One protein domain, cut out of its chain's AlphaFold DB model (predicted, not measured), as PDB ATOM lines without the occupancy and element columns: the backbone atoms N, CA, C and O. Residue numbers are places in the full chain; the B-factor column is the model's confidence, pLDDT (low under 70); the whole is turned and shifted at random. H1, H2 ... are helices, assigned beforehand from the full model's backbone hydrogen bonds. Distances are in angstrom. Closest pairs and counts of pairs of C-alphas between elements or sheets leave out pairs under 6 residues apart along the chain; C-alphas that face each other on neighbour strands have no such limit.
ATOM      1  N   PRO A 253      40.607  -9.275 173.812       85.06
ATOM      2  CA  PRO A 253      40.335  -9.494 175.234       85.06
ATOM      3  C   PRO A 253      39.223  -8.585 175.773       85.06
ATOM      4  O   PRO A 253      38.474  -8.992 176.655       85.06
ATOM      5  N   GLU A 254      39.077  -7.387 175.207       84.31
ATOM      6  CA  GLU A 254      38.042  -6.412 175.562       84.31
ATOM      7  C   GLU A 254      36.647  -6.899 175.136       84.31
ATOM      8  O   GLU A 254      35.728  -6.994 175.950       84.31
ATOM      9  N   SER A 255      36.504  -7.322 173.874       84.81
ATOM     10  CA  SER A 255      35.253  -7.907 173.375       84.81
ATOM     11  C   SER A 255      34.905  -9.215 174.086       84.81
ATOM     12  O   SER A 255      33.728  -9.501 174.299       84.81
ATOM     13  N   ARG A 256      35.917  -9.997 174.482       90.50
ATOM     14  CA  ARG A 256      35.736 -11.199 175.298       90.50
ATOM     15  C   ARG A 256      35.221 -10.871 176.698       90.50
ATOM     16  O   ARG A 256      34.262 -11.500 177.125       90.50
ATOM     17  N   ALA A 257      35.797  -9.881 177.380       92.38
ATOM     18  CA  ALA A 257      35.333  -9.452 178.700       92.38
ATOM     19  C   ALA A 257      33.877  -8.949 178.661       92.38
ATOM     20  O   ALA A 257      33.074  -9.328 179.515       92.38
ATOM     21  N   ALA A 258      33.509  -8.177 177.631       91.94
ATOM     22  CA  ALA A 258      32.131  -7.729 177.422       91.94
ATOM     23  C   ALA A 258      31.162  -8.904 177.169       91.94
ATOM     24  O   ALA A 258      30.095  -8.962 177.783       91.94
ATOM     25  N   TYR A 259      31.541  -9.870 176.322       94.94
ATOM     26  CA  TYR A 259      30.758 -11.091 176.099       94.94
ATOM     27  C   TYR A 259      30.597 -11.919 177.380       94.94
ATOM     28  O   TYR A 259      29.480 -12.309 177.722       94.94
ATOM     29  N   ASP A 260      31.693 -12.171 178.103       95.12
ATOM     30  CA  ASP A 260      31.695 -12.985 179.321       95.12
ATOM     31  C   ASP A 260      30.845 -12.323 180.425       95.12
ATOM     32  O   ASP A 260      30.073 -13.018 181.087       95.12
ATOM     33  N   SER A 261      30.885 -10.988 180.555       96.00
ATOM     34  CA  SER A 261      30.010 -10.213 181.450       96.00
ATOM     35  C   SER A 261      28.525 -10.375 181.100       96.00
ATOM     36  O   SER A 261      27.731 -10.767 181.958       96.00
ATOM     37  N   VAL A 262      28.131 -10.148 179.843       96.44
ATOM     38  CA  VAL A 262      26.718 -10.266 179.438       96.44
ATOM     39  C   VAL A 262      26.235 -11.718 179.535       96.44
ATOM     40  O   VAL A 262      25.123 -11.978 179.991       96.44
ATOM     41  N   ASN A 263      27.072 -12.696 179.187       96.75
ATOM     42  CA  ASN A 263      26.753 -14.115 179.350       96.75
ATOM     43  C   ASN A 263      26.644 -14.519 180.838       96.75
ATOM     44  O   ASN A 263      25.828 -15.379 181.188       96.75
ATOM     45  N   GLN A 264      27.397 -13.880 181.740       97.12
ATOM     46  CA  GLN A 264      27.229 -14.038 183.187       97.12
ATOM     47  C   GLN A 264      25.881 -13.473 183.665       97.12
ATOM     48  O   GLN A 264      25.179 -14.152 184.418       97.12
ATOM     49  N   ASP A 265      25.471 -12.297 183.184       97.12
ATOM     50  CA  ASP A 265      24.159 -11.706 183.496       97.12
ATOM     51  C   ASP A 265      23.005 -12.601 183.001       97.12
ATOM     52  O   ASP A 265      22.078 -12.922 183.756       97.12
ATOM     53  N   VAL A 266      23.097 -13.093 181.758       97.19
ATOM     54  CA  VAL A 266      22.129 -14.025 181.152       97.19
ATOM     55  C   VAL A 266      22.056 -15.344 181.918       97.19
ATOM     56  O   VAL A 266      20.963 -15.804 182.250       97.19
ATOM     57  N   THR A 267      23.189 -15.964 182.256       96.44
ATOM     58  CA  THR A 267      23.176 -17.220 183.023       96.44
ATOM     59  C   THR A 267      22.627 -17.012 184.434       96.44
ATOM     60  O   THR A 267      21.770 -17.786 184.867       96.44
ATOM     61  N   ALA A 268      23.015 -15.938 185.131       96.62
ATOM     62  CA  ALA A 268      22.470 -15.588 186.444       96.62
ATOM     63  C   ALA A 268      20.948 -15.359 186.403       96.62
ATOM     64  O   ALA A 268      20.227 -15.795 187.309       96.62
ATOM     65  N   MET A 269      20.433 -14.729 185.347       97.38
ATOM     66  CA  MET A 269      18.996 -14.548 185.159       97.38
ATOM     67  C   MET A 269      18.281 -15.860 184.798       97.38
ATOM     68  O   MET A 269      17.219 -16.136 185.358       97.38
ATOM     69  N   ALA A 270      18.889 -16.734 183.992       96.69
ATOM     70  CA  ALA A 270      18.355 -18.066 183.694       96.69
ATOM     71  C   ALA A 270      18.253 -18.945 184.953       96.69
ATOM     72  O   ALA A 270      17.252 -19.639 185.151       96.69
ATOM     73  N   PHE A 271      19.223 -18.849 185.871       95.50
ATOM     74  CA  PHE A 271      19.133 -19.473 187.195       95.50
ATOM     75  C   PHE A 271      17.946 -18.948 188.012       95.50
ATOM     76  O   PHE A 271      17.259 -19.747 188.652       95.50
ATOM     77  N   ARG A 272      17.662 -17.636 187.979       95.06
ATOM     78  CA  ARG A 272      16.488 -17.042 188.652       95.06
ATOM     79  C   ARG A 272      15.173 -17.526 188.028       95.06
ATOM     80  O   ARG A 272      14.265 -17.908 188.764       95.06
ATOM     81  N   LEU A 273      15.079 -17.582 186.696       95.00
ATOM     82  CA  LEU A 273      13.903 -18.109 185.989       95.00
ATOM     83  C   LEU A 273      13.670 -19.597 186.302       95.00
ATOM     84  O   LEU A 273      12.558 -19.984 186.675       95.00
ATOM     85  N   CYS A 274      14.725 -20.416 186.267       94.31
ATOM     86  CA  CYS A 274      14.645 -21.819 186.666       94.31
ATOM     87  C   CYS A 274      14.248 -21.976 188.146       94.31
ATOM     88  O   CYS A 274      13.409 -22.821 188.463       94.31
ATOM     89  N   ALA A 275      14.799 -21.160 189.055       91.44
ATOM     90  CA  ALA A 275      14.427 -21.168 190.471       91.44
ATOM     91  C   ALA A 275      12.934 -20.871 190.661       91.44
ATOM     92  O   ALA A 275      12.252 -21.611 191.370       91.44
ATOM     93  N   ASN A 276      12.410 -19.852 189.973       91.62
ATOM     94  CA  ASN A 276      10.994 -19.486 190.012       91.62
ATOM     95  C   ASN A 276      10.102 -20.623 189.481       91.62
ATOM     96  O   ASN A 276       9.127 -21.001 190.136       91.62
ATOM     97  N   ARG A 277      10.471 -21.244 188.350       90.12
ATOM     98  CA  ARG A 277       9.767 -22.415 187.795       90.12
ATOM     99  C   ARG A 277       9.757 -23.601 188.766       90.12
ATOM    100  O   ARG A 277       8.729 -24.257 188.933       90.12
ATOM    101  N   SER A 278      10.885 -23.885 189.417       86.25
ATOM    102  CA  SER A 278      10.990 -24.959 190.412       86.25
ATOM    103  C   SER A 278      10.219 -24.646 191.698       86.25
ATOM    104  O   SER A 278       9.583 -25.548 192.242       86.25
ATOM    105  N   ALA A 279      10.201 -23.388 192.146       84.25
ATOM    106  CA  ALA A 279       9.483 -22.954 193.344       84.25
ATOM    107  C   ALA A 279       7.964 -23.164 193.229       84.25
ATOM    108  O   ALA A 279       7.343 -23.600 194.196       84.25
ATOM    109  N   ILE A 280       7.379 -22.955 192.040       77.00
ATOM    110  CA  ILE A 280       5.957 -23.247 191.767       77.00
ATOM    111  C   ILE A 280       5.634 -24.734 192.011       77.00
ATOM    112  O   ILE A 280       4.566 -25.057 192.528       77.00
ATOM    113  N   ARG A 281       6.558 -25.647 191.675       74.69
ATOM    114  CA  ARG A 281       6.379 -27.101 191.864       74.69
ATOM    115  C   ARG A 281       6.711 -27.588 193.280       74.69
ATOM    116  O   ARG A 281       6.252 -28.660 193.664       74.69
ATOM    117  N   THR A 282       7.502 -26.846 194.056       70.06
ATOM    118  CA  THR A 282       7.887 -27.222 195.427       70.06
ATOM    119  C   THR A 282       7.293 -26.260 196.446       70.06
ATOM    120  O   THR A 282       7.935 -25.291 196.859       70.06
ATOM    121  N   SER A 283       6.072 -26.556 196.888       56.12
ATOM    122  CA  SER A 283       5.392 -25.774 197.913       56.12
ATOM    123  C   SER A 283       6.221 -25.654 199.207       56.12
ATOM    124  O   SER A 283       6.590 -26.627 199.858       56.12
ATOM    125  N   SER A 284       6.483 -24.393 199.563       56.56
ATOM    126  CA  SER A 284       6.581 -23.842 200.923       56.56
ATOM    127  C   SER A 284       7.736 -24.175 201.889       56.56
ATOM    128  O   SER A 284       7.671 -23.677 203.012       56.56
ATOM    129  N   THR A 285       8.813 -24.908 201.551       58.66
ATOM    130  CA  THR A 285       9.879 -25.153 202.577       58.66
ATOM    131  C   THR A 285      11.353 -25.118 202.161       58.66
ATOM    132  O   THR A 285      12.217 -25.400 202.990       58.66
ATOM    133  N   ILE A 286      11.699 -24.730 200.932       58.97
ATOM    134  CA  ILE A 286      13.103 -24.717 200.481       58.97
ATOM    135  C   ILE A 286      13.615 -23.279 200.338       58.97
ATOM    136  O   ILE A 286      13.715 -22.734 199.243       58.97
ATOM    137  N   LYS A 287      13.981 -22.672 201.470       63.50
ATOM    138  CA  LYS A 287      14.831 -21.477 201.470       63.50
ATOM    139  C   LYS A 287      16.272 -21.925 201.178       63.50
ATOM    140  O   LYS A 287      16.777 -22.815 201.854       63.50
ATOM    141  N   ASN A 288      16.914 -21.314 200.182       64.38
ATOM    142  CA  ASN A 288      18.358 -21.402 199.898       64.38
ATOM    143  C   ASN A 288      18.913 -22.709 199.278       64.38
ATOM    144  O   ASN A 288      20.096 -22.991 199.458       64.38
ATOM    145  N   LYS A 289      18.148 -23.496 198.500       71.81
ATOM    146  CA  LYS A 289      18.811 -24.462 197.592       71.81
ATOM    147  C   LYS A 289      19.313 -23.743 196.348       71.81
ATOM    148  O   LYS A 289      18.513 -23.221 195.576       71.81
ATOM    149  N   SER A 290      20.626 -23.775 196.149       82.88
ATOM    150  CA  SER A 290      21.250 -23.469 194.866       82.88
ATOM    151  C   SER A 290      20.636 -24.351 193.775       82.88
ATOM    152  O   SER A 290      20.578 -25.577 193.896       82.88
ATOM    153  N   VAL A 291      20.139 -23.720 192.712       88.06
ATOM    154  CA  VAL A 291      19.676 -24.438 191.524       88.06
ATOM    155  C   VAL A 291      20.900 -25.035 190.839       88.06
ATOM    156  O   VAL A 291      21.856 -24.325 190.541       88.06
ATOM    157  N   HIS A 292      20.890 -26.347 190.615       90.88
ATOM    158  CA  HIS A 292      21.982 -27.014 189.914       90.88
ATOM    159  C   HIS A 292      21.994 -26.587 188.431       90.88
ATOM    160  O   HIS A 292      20.915 -26.548 187.837       90.88
ATOM    161  N   PRO A 293      23.160 -26.318 187.803       91.19
ATOM    162  CA  PRO A 293      23.241 -25.874 186.406       91.19
ATOM    163  C   PRO A 293      22.457 -26.742 185.417       91.19
ATOM    164  O   PRO A 293      21.775 -26.213 184.551       91.19
ATOM    165  N   SER A 294      22.448 -28.065 185.608       90.62
ATOM    166  CA  SER A 294      21.702 -29.006 184.756       90.62
ATOM    167  C   SER A 294      20.168 -28.936 184.875       90.62
ATOM    168  O   SER A 294      19.484 -29.755 184.272       90.62
ATOM    169  N   LEU A 295      19.616 -28.060 185.720       91.25
ATOM    170  CA  LEU A 295      18.171 -27.808 185.799       91.25
ATOM    171  C   LEU A 295      17.749 -26.613 184.933       91.25
ATOM    172  O   LEU A 295      16.559 -26.469 184.652       91.25
ATOM    173  N   VAL A 296      18.701 -25.771 184.526       94.31
ATOM    174  CA  VAL A 296      18.467 -24.654 183.608       94.31
ATOM    175  C   VAL A 296      18.293 -25.236 182.205       94.31
ATOM    176  O   VAL A 296      19.217 -25.837 181.664       94.31
ATOM    177  N   LYS A 297      17.099 -25.085 181.629       92.88
ATOM    178  CA  LYS A 297      16.787 -25.543 180.268       92.88
ATOM    179  C   LYS A 297      17.236 -24.501 179.230       92.88
ATOM    180  O   LYS A 297      17.300 -23.318 179.577       92.88
ATOM    181  N   PRO A 298      17.444 -24.875 177.951       93.31
ATOM    182  CA  PRO A 298      17.734 -23.916 176.877       93.31
ATOM    183  C   PRO A 298      16.708 -22.771 176.810       93.31
ATOM    184  O   PRO A 298      17.087 -21.599 176.807       93.31
ATOM    185  N   ARG A 299      15.412 -23.087 176.938       93.56
ATOM    186  CA  ARG A 299      14.327 -22.099 177.077       93.56
ATOM    187  C   ARG A 299      14.513 -21.083 178.219       93.56
ATOM    188  O   ARG A 299      14.129 -19.928 178.051       93.56
ATOM    189  N   ASP A 300      15.096 -21.472 179.358       95.19
ATOM    190  CA  ASP A 300      15.370 -20.535 180.464       95.19
ATOM    191  C   ASP A 300      16.510 -19.571 180.099       95.19
ATOM    192  O   ASP A 300      16.446 -18.394 180.447       95.19
ATOM    193  N   LEU A 301      17.531 -20.050 179.374       95.19
ATOM    194  CA  LEU A 301      18.626 -19.219 178.856       95.19
ATOM    195  C   LEU A 301      18.140 -18.248 177.774       95.19
ATOM    196  O   LEU A 301      18.565 -17.096 177.776       95.19
ATOM    197  N   ARG A 302      17.234 -18.681 176.887       95.38
ATOM    198  CA  ARG A 302      16.654 -17.818 175.845       95.38
ATOM    199  C   ARG A 302      15.814 -16.691 176.451       95.38
ATOM    200  O   ARG A 302      16.072 -15.529 176.166       95.38
ATOM    201  N   LEU A 303      14.886 -17.024 177.355       95.62
ATOM    202  CA  LEU A 303      14.071 -16.030 178.072       95.62
ATOM    203  C   LEU A 303      14.929 -15.091 178.934       95.62
ATOM    204  O   LEU A 303      14.610 -13.914 179.073       95.62
ATOM    205  N   ALA A 304      16.028 -15.588 179.508       96.88
ATOM    206  CA  ALA A 304      16.976 -14.749 180.227       96.88
ATOM    207  C   ALA A 304      17.739 -13.793 179.302       96.88
ATOM    208  O   ALA A 304      17.898 -12.633 179.662       96.88
ATOM    209  N   ALA A 305      18.169 -14.239 178.118       96.38
ATOM    210  CA  ALA A 305      18.813 -13.379 177.124       96.38
ATOM    211  C   ALA A 305      17.867 -12.273 176.631       96.38
ATOM    212  O   ALA A 305      18.254 -11.109 176.605       96.38
ATOM    213  N   GLU A 306      16.612 -12.621 176.345       95.56
ATOM    214  CA  GLU A 306      15.539 -11.686 175.983       95.56
ATOM    215  C   GLU A 306      15.260 -10.674 177.110       95.56
ATOM    216  O   GLU A 306      15.204  -9.465 176.879       95.56
ATOM    217  N   THR A 307      15.181 -11.146 178.361       95.94
ATOM    218  CA  THR A 307      14.979 -10.265 179.521       95.94
ATOM    219  C   THR A 307      16.172  -9.326 179.715       95.94
ATOM    220  O   THR A 307      15.963  -8.121 179.840       95.94
ATOM    221  N   ILE A 308      17.414  -9.831 179.678       95.94
ATOM    222  CA  ILE A 308      18.623  -9.001 179.798       95.94
ATOM    223  C   ILE A 308      18.677  -7.961 178.676       95.94
ATOM    224  O   ILE A 308      18.865  -6.781 178.974       95.94
ATOM    225  N   LEU A 309      18.410  -8.348 177.424       94.25
ATOM    226  CA  LEU A 309      18.333  -7.419 176.296       94.25
ATOM    227  C   LEU A 309      17.291  -6.311 176.537       94.25
ATOM    228  O   LEU A 309      17.612  -5.140 176.363       94.25
ATOM    229  N   SER A 310      16.091  -6.643 177.030       92.31
ATOM    230  CA  SER A 310      15.066  -5.631 177.354       92.31
ATOM    231  C   SER A 310      15.426  -4.715 178.537       92.31
ATOM    232  O   SER A 310      14.935  -3.586 178.610       92.31
ATOM    233  N   THR A 311      16.291  -5.168 179.458       93.25
ATOM    234  CA  THR A 311      16.831  -4.328 180.547       93.25
ATOM    235  C   THR A 311      18.016  -3.467 180.120       93.25
ATOM    236  O   THR A 311      18.230  -2.405 180.703       93.25
ATOM    237  N   LEU A 312      18.759  -3.873 179.088       88.81
ATOM    238  CA  LEU A 312      19.818  -3.081 178.460       88.81
ATOM    239  C   LEU A 312      19.198  -2.026 177.530       88.81
ATOM    240  O   LEU A 312      19.448  -2.000 176.327       88.81
ATOM    241  N   GLN A 313      18.390  -1.132 178.100       78.62
ATOM    242  CA  GLN A 313      17.846   0.019 177.384       78.62
ATOM    243  C   GLN A 313      18.980   0.994 177.069       78.62
ATOM    244  O   GLN A 313      19.416   1.764 177.925       78.62
ATOM    245  N   TYR A 314      19.472   0.950 175.836       74.31
ATOM    246  CA  TYR A 314      20.379   1.963 175.323       74.31
ATOM    247  C   TYR A 314      19.551   3.091 174.707       74.31
ATOM    248  O   TYR A 314      19.026   2.961 173.601       74.31
ATOM    249  N   ASP A 392      30.268   3.151 172.826       84.44
ATOM    250  CA  ASP A 392      30.103   3.137 174.276       84.44
ATOM    251  C   ASP A 392      29.991   1.694 174.787       84.44
ATOM    252  O   ASP A 392      29.357   0.836 174.163       84.44
ATOM    253  N   GLU A 393      30.561   1.427 175.963       87.00
ATOM    254  CA  GLU A 393      30.579   0.090 176.574       87.00
ATOM    255  C   GLU A 393      29.169  -0.521 176.664       87.00
ATOM    256  O   GLU A 393      28.972  -1.710 176.412       87.00
ATOM    257  N   GLN A 394      28.157   0.309 176.929       87.06
ATOM    258  CA  GLN A 394      26.756  -0.105 176.971       87.06
ATOM    259  C   GLN A 394      26.220  -0.557 175.599       87.06
ATOM    260  O   GLN A 394      25.469  -1.532 175.530       87.06
ATOM    261  N   ALA A 395      26.635   0.087 174.504       86.12
ATOM    262  CA  ALA A 395      26.287  -0.330 173.147       86.12
ATOM    263  C   ALA A 395      26.993  -1.642 172.765       86.12
ATOM    264  O   ALA A 395      26.383  -2.521 172.154       86.12
ATOM    265  N   VAL A 396      28.248  -1.820 173.196       88.44
ATOM    266  CA  VAL A 396      28.994  -3.082 173.039       88.44
ATOM    267  C   VAL A 396      28.322  -4.221 173.819       88.44
ATOM    268  O   VAL A 396      28.152  -5.318 173.279       88.44
ATOM    269  N   ARG A 397      27.871  -3.973 175.058       89.94
ATOM    270  CA  ARG A 397      27.103  -4.950 175.855       89.94
ATOM    271  C   ARG A 397      25.756  -5.289 175.211       89.94
ATOM    272  O   ARG A 397      25.399  -6.464 175.174       89.94
ATOM    273  N   LEU A 398      25.039  -4.308 174.656       90.06
ATOM    274  CA  LEU A 398      23.789  -4.543 173.922       90.06
ATOM    275  C   LEU A 398      24.028  -5.410 172.677       90.06
ATOM    276  O   LEU A 398      23.327  -6.404 172.486       90.06
ATOM    277  N   ALA A 399      25.051  -5.104 171.873       89.62
ATOM    278  CA  ALA A 399      25.413  -5.908 170.704       89.62
ATOM    279  C   ALA A 399      25.733  -7.368 171.084       89.62
ATOM    280  O   ALA A 399      25.270  -8.303 170.421       89.62
ATOM    281  N   TRP A 400      26.450  -7.584 172.193       94.00
ATOM    282  CA  TRP A 400      26.683  -8.930 172.721       94.00
ATOM    283  C   TRP A 400      25.423  -9.600 173.268       94.00
ATOM    284  O   TRP A 400      25.268 -10.802 173.067       94.00
ATOM    285  N   ALA A 401      24.494  -8.864 173.883       92.44
ATOM    286  CA  ALA A 401      23.213  -9.414 174.334       92.44
ATOM    287  C   ALA A 401      22.356  -9.912 173.158       92.44
ATOM    288  O   ALA A 401      21.848 -11.033 173.215       92.44
ATOM    289  N   VAL A 402      22.274  -9.144 172.063       93.19
ATOM    290  CA  VAL A 402      21.615  -9.572 170.810       93.19
ATOM    291  C   VAL A 402      22.300 -10.812 170.233       93.19
ATOM    292  O   VAL A 402      21.635 -11.791 169.889       93.19
ATOM    293  N   LYS A 403      23.638 -10.823 170.171       93.50
ATOM    294  CA  LYS A 403      24.390 -11.977 169.662       93.50
ATOM    295  C   LYS A 403      24.170 -13.233 170.515       93.50
ATOM    296  O   LYS A 403      23.918 -14.300 169.961       93.50
ATOM    297  N   ILE A 404      24.196 -13.105 171.843       93.38
ATOM    298  CA  ILE A 404      23.910 -14.205 172.774       93.38
ATOM    299  C   ILE A 404      22.472 -14.705 172.592       93.38
ATOM    300  O   ILE A 404      22.278 -15.917 172.552       93.38
ATOM    301  N   LEU A 405      21.483 -13.817 172.438       93.88
ATOM    302  CA  LEU A 405      20.092 -14.201 172.179       93.88
ATOM    303  C   LEU A 405      19.971 -15.039 170.898       93.88
ATOM    304  O   LEU A 405      19.452 -16.153 170.963       93.88
ATOM    305  N   ASN A 406      20.544 -14.574 169.783       92.75
ATOM    306  CA  ASN A 406      20.564 -15.316 168.515       92.75
ATOM    307  C   ASN A 406      21.292 -16.667 168.652       92.75
ATOM    308  O   ASN A 406      20.852 -17.681 168.109       92.75
ATOM    309  N   ASP A 407      22.392 -16.721 169.407       90.38
ATOM    310  CA  ASP A 407      23.121 -17.968 169.668       90.38
ATOM    311  C   ASP A 407      22.326 -18.934 170.570       90.38
ATOM    312  O   ASP A 407      22.498 -20.148 170.454       90.38
ATOM    313  N   LYS A 408      21.436 -18.436 171.445       89.62
ATOM    314  CA  LYS A 408      20.508 -19.269 172.235       89.62
ATOM    315  C   LYS A 408      19.247 -19.665 171.473       89.62
ATOM    316  O   LYS A 408      18.696 -20.712 171.781       89.62
ATOM    317  N   GLU A 409      18.795 -18.886 170.496       89.00
ATOM    318  CA  GLU A 409      17.677 -19.263 169.623       89.00
ATOM    319  C   GLU A 409      18.075 -20.373 168.635       89.00
ATOM    320  O   GLU A 409      17.303 -21.297 168.391       89.00
ATOM    321  N   ASN A 410      19.314 -20.339 168.132       86.12
ATOM    322  CA  ASN A 410      19.859 -21.383 167.257       86.12
ATOM    323  C   ASN A 410      20.162 -22.713 167.976       86.12
ATOM    324  O   ASN A 410      20.355 -23.739 167.317       86.12
ATOM    325  N   LEU A 411      20.184 -22.726 169.315       82.31
ATOM    326  CA  LEU A 411      20.100 -23.966 170.082       82.31
ATOM    327  C   LEU A 411      18.668 -24.490 169.965       82.31
ATOM    328  O   LEU A 411      17.817 -24.176 170.795       82.31
ATOM    329  N   LYS A 412      18.419 -25.297 168.925       75.75
ATOM    330  CA  LYS A 412      17.191 -26.090 168.812       75.75
ATOM    331  C   LYS A 412      16.912 -26.756 170.158       75.75
ATOM    332  O   LYS A 412      17.814 -27.370 170.731       75.75
ATOM    333  N   ASP A 413      15.673 -26.654 170.632       66.88
ATOM    334  CA  ASP A 413      15.190 -27.396 171.795       66.88
ATOM    335  C   ASP A 413      15.107 -28.900 171.430       66.88
ATOM    336  O   ASP A 413      14.025 -29.464 171.310       66.88
ATOM    337  N   GLU A 414      16.251 -29.569 171.226       66.25
ATOM    338  CA  GLU A 414      16.339 -31.020 170.956       66.25
ATOM    339  C   GLU A 414      15.858 -31.857 172.170       66.25
ATOM    340  O   GLU A 414      15.583 -33.044 172.037       66.25
TER     341      GLU A 414
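What this domain is: This is residues 253 to 314 and 392 to 414 of the 786 residues of a protein of Pyrenophora tritici-repentis (UniProt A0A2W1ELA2). One long helix, H1, has two shorter helices, H2 and H3, packed along part of its length; these two lie side by side, run opposite ways and cross H1 steeply. The last residues of H1 and the first of the link after it, residues 280 to 286, stick out at one end, and the link then folds back to H2. The printed part has 85 residues with three named helices, H1, H2 and H3 in chain order, and no named strand: the class is all helix. It is only just compact, close to loose, with a radius of gyration of the C-alphas of 14.2 A, and its elongated outline spans 45 by 29 by 23 A.

How they stand to each other: H1, residues 253 to 281, touches H2, residues 298 to 311, with its residues 265 to 274 alone. The closest C-alphas of these two, those of Ala 270 and Leu 301, are 5.0 A apart; the helices run opposite ways at a steep tilt of 65 degrees. H1 touches H3, residues 393 to 409, with its residues 255 to 263 alone. Their closest C-alphas, those of Tyr 259 and Trp 400, are 5.7 A apart, and they run the same way at a steep tilt of 54 degrees. H2 and H3 touch, with the C-alphas of Ala 305 and Leu 405 closest at 5.2 A, and run opposite ways at a shallow tilt of 26 degrees. The helix packing is mostly crossed, but only just: of the 3 pairs that touch, 1 is at a shallow tilt. In H2 and H3 every O i to N i+4 pair is within hydrogen-bond range; in H1 24 of 25 are.

Where its parts are: H1 begins at C-alpha 253, at (40.335, -9.494, 175.234), and measures 41.7 A from first to last C-alpha, ending at C-alpha 281, at (6.379, -27.101, 191.864). H2 measures 19.9 A from C-alpha 298 to C-alpha 311. H3 measures 24.3 A from C-alpha 393 to C-alpha 409, which is at (17.677, -19.263, 169.623).

The domain as a whole: The two C-alphas farthest apart, those of Thr 285 and Asp 392, are 44.8 A apart. The link from H1 to H2, residues 282 to 297, is long, and residues 280 to 286 stand free. Residues 315 to 391 are not printed; the link from H2 to H3 runs across this cut, where C-alphas 314 and 392 are 9.9 A apart. The mean pLDDT of the printed part is 87.7, and the model's confidence is low, under 70, at residues 283 to 288 and 413 to 414.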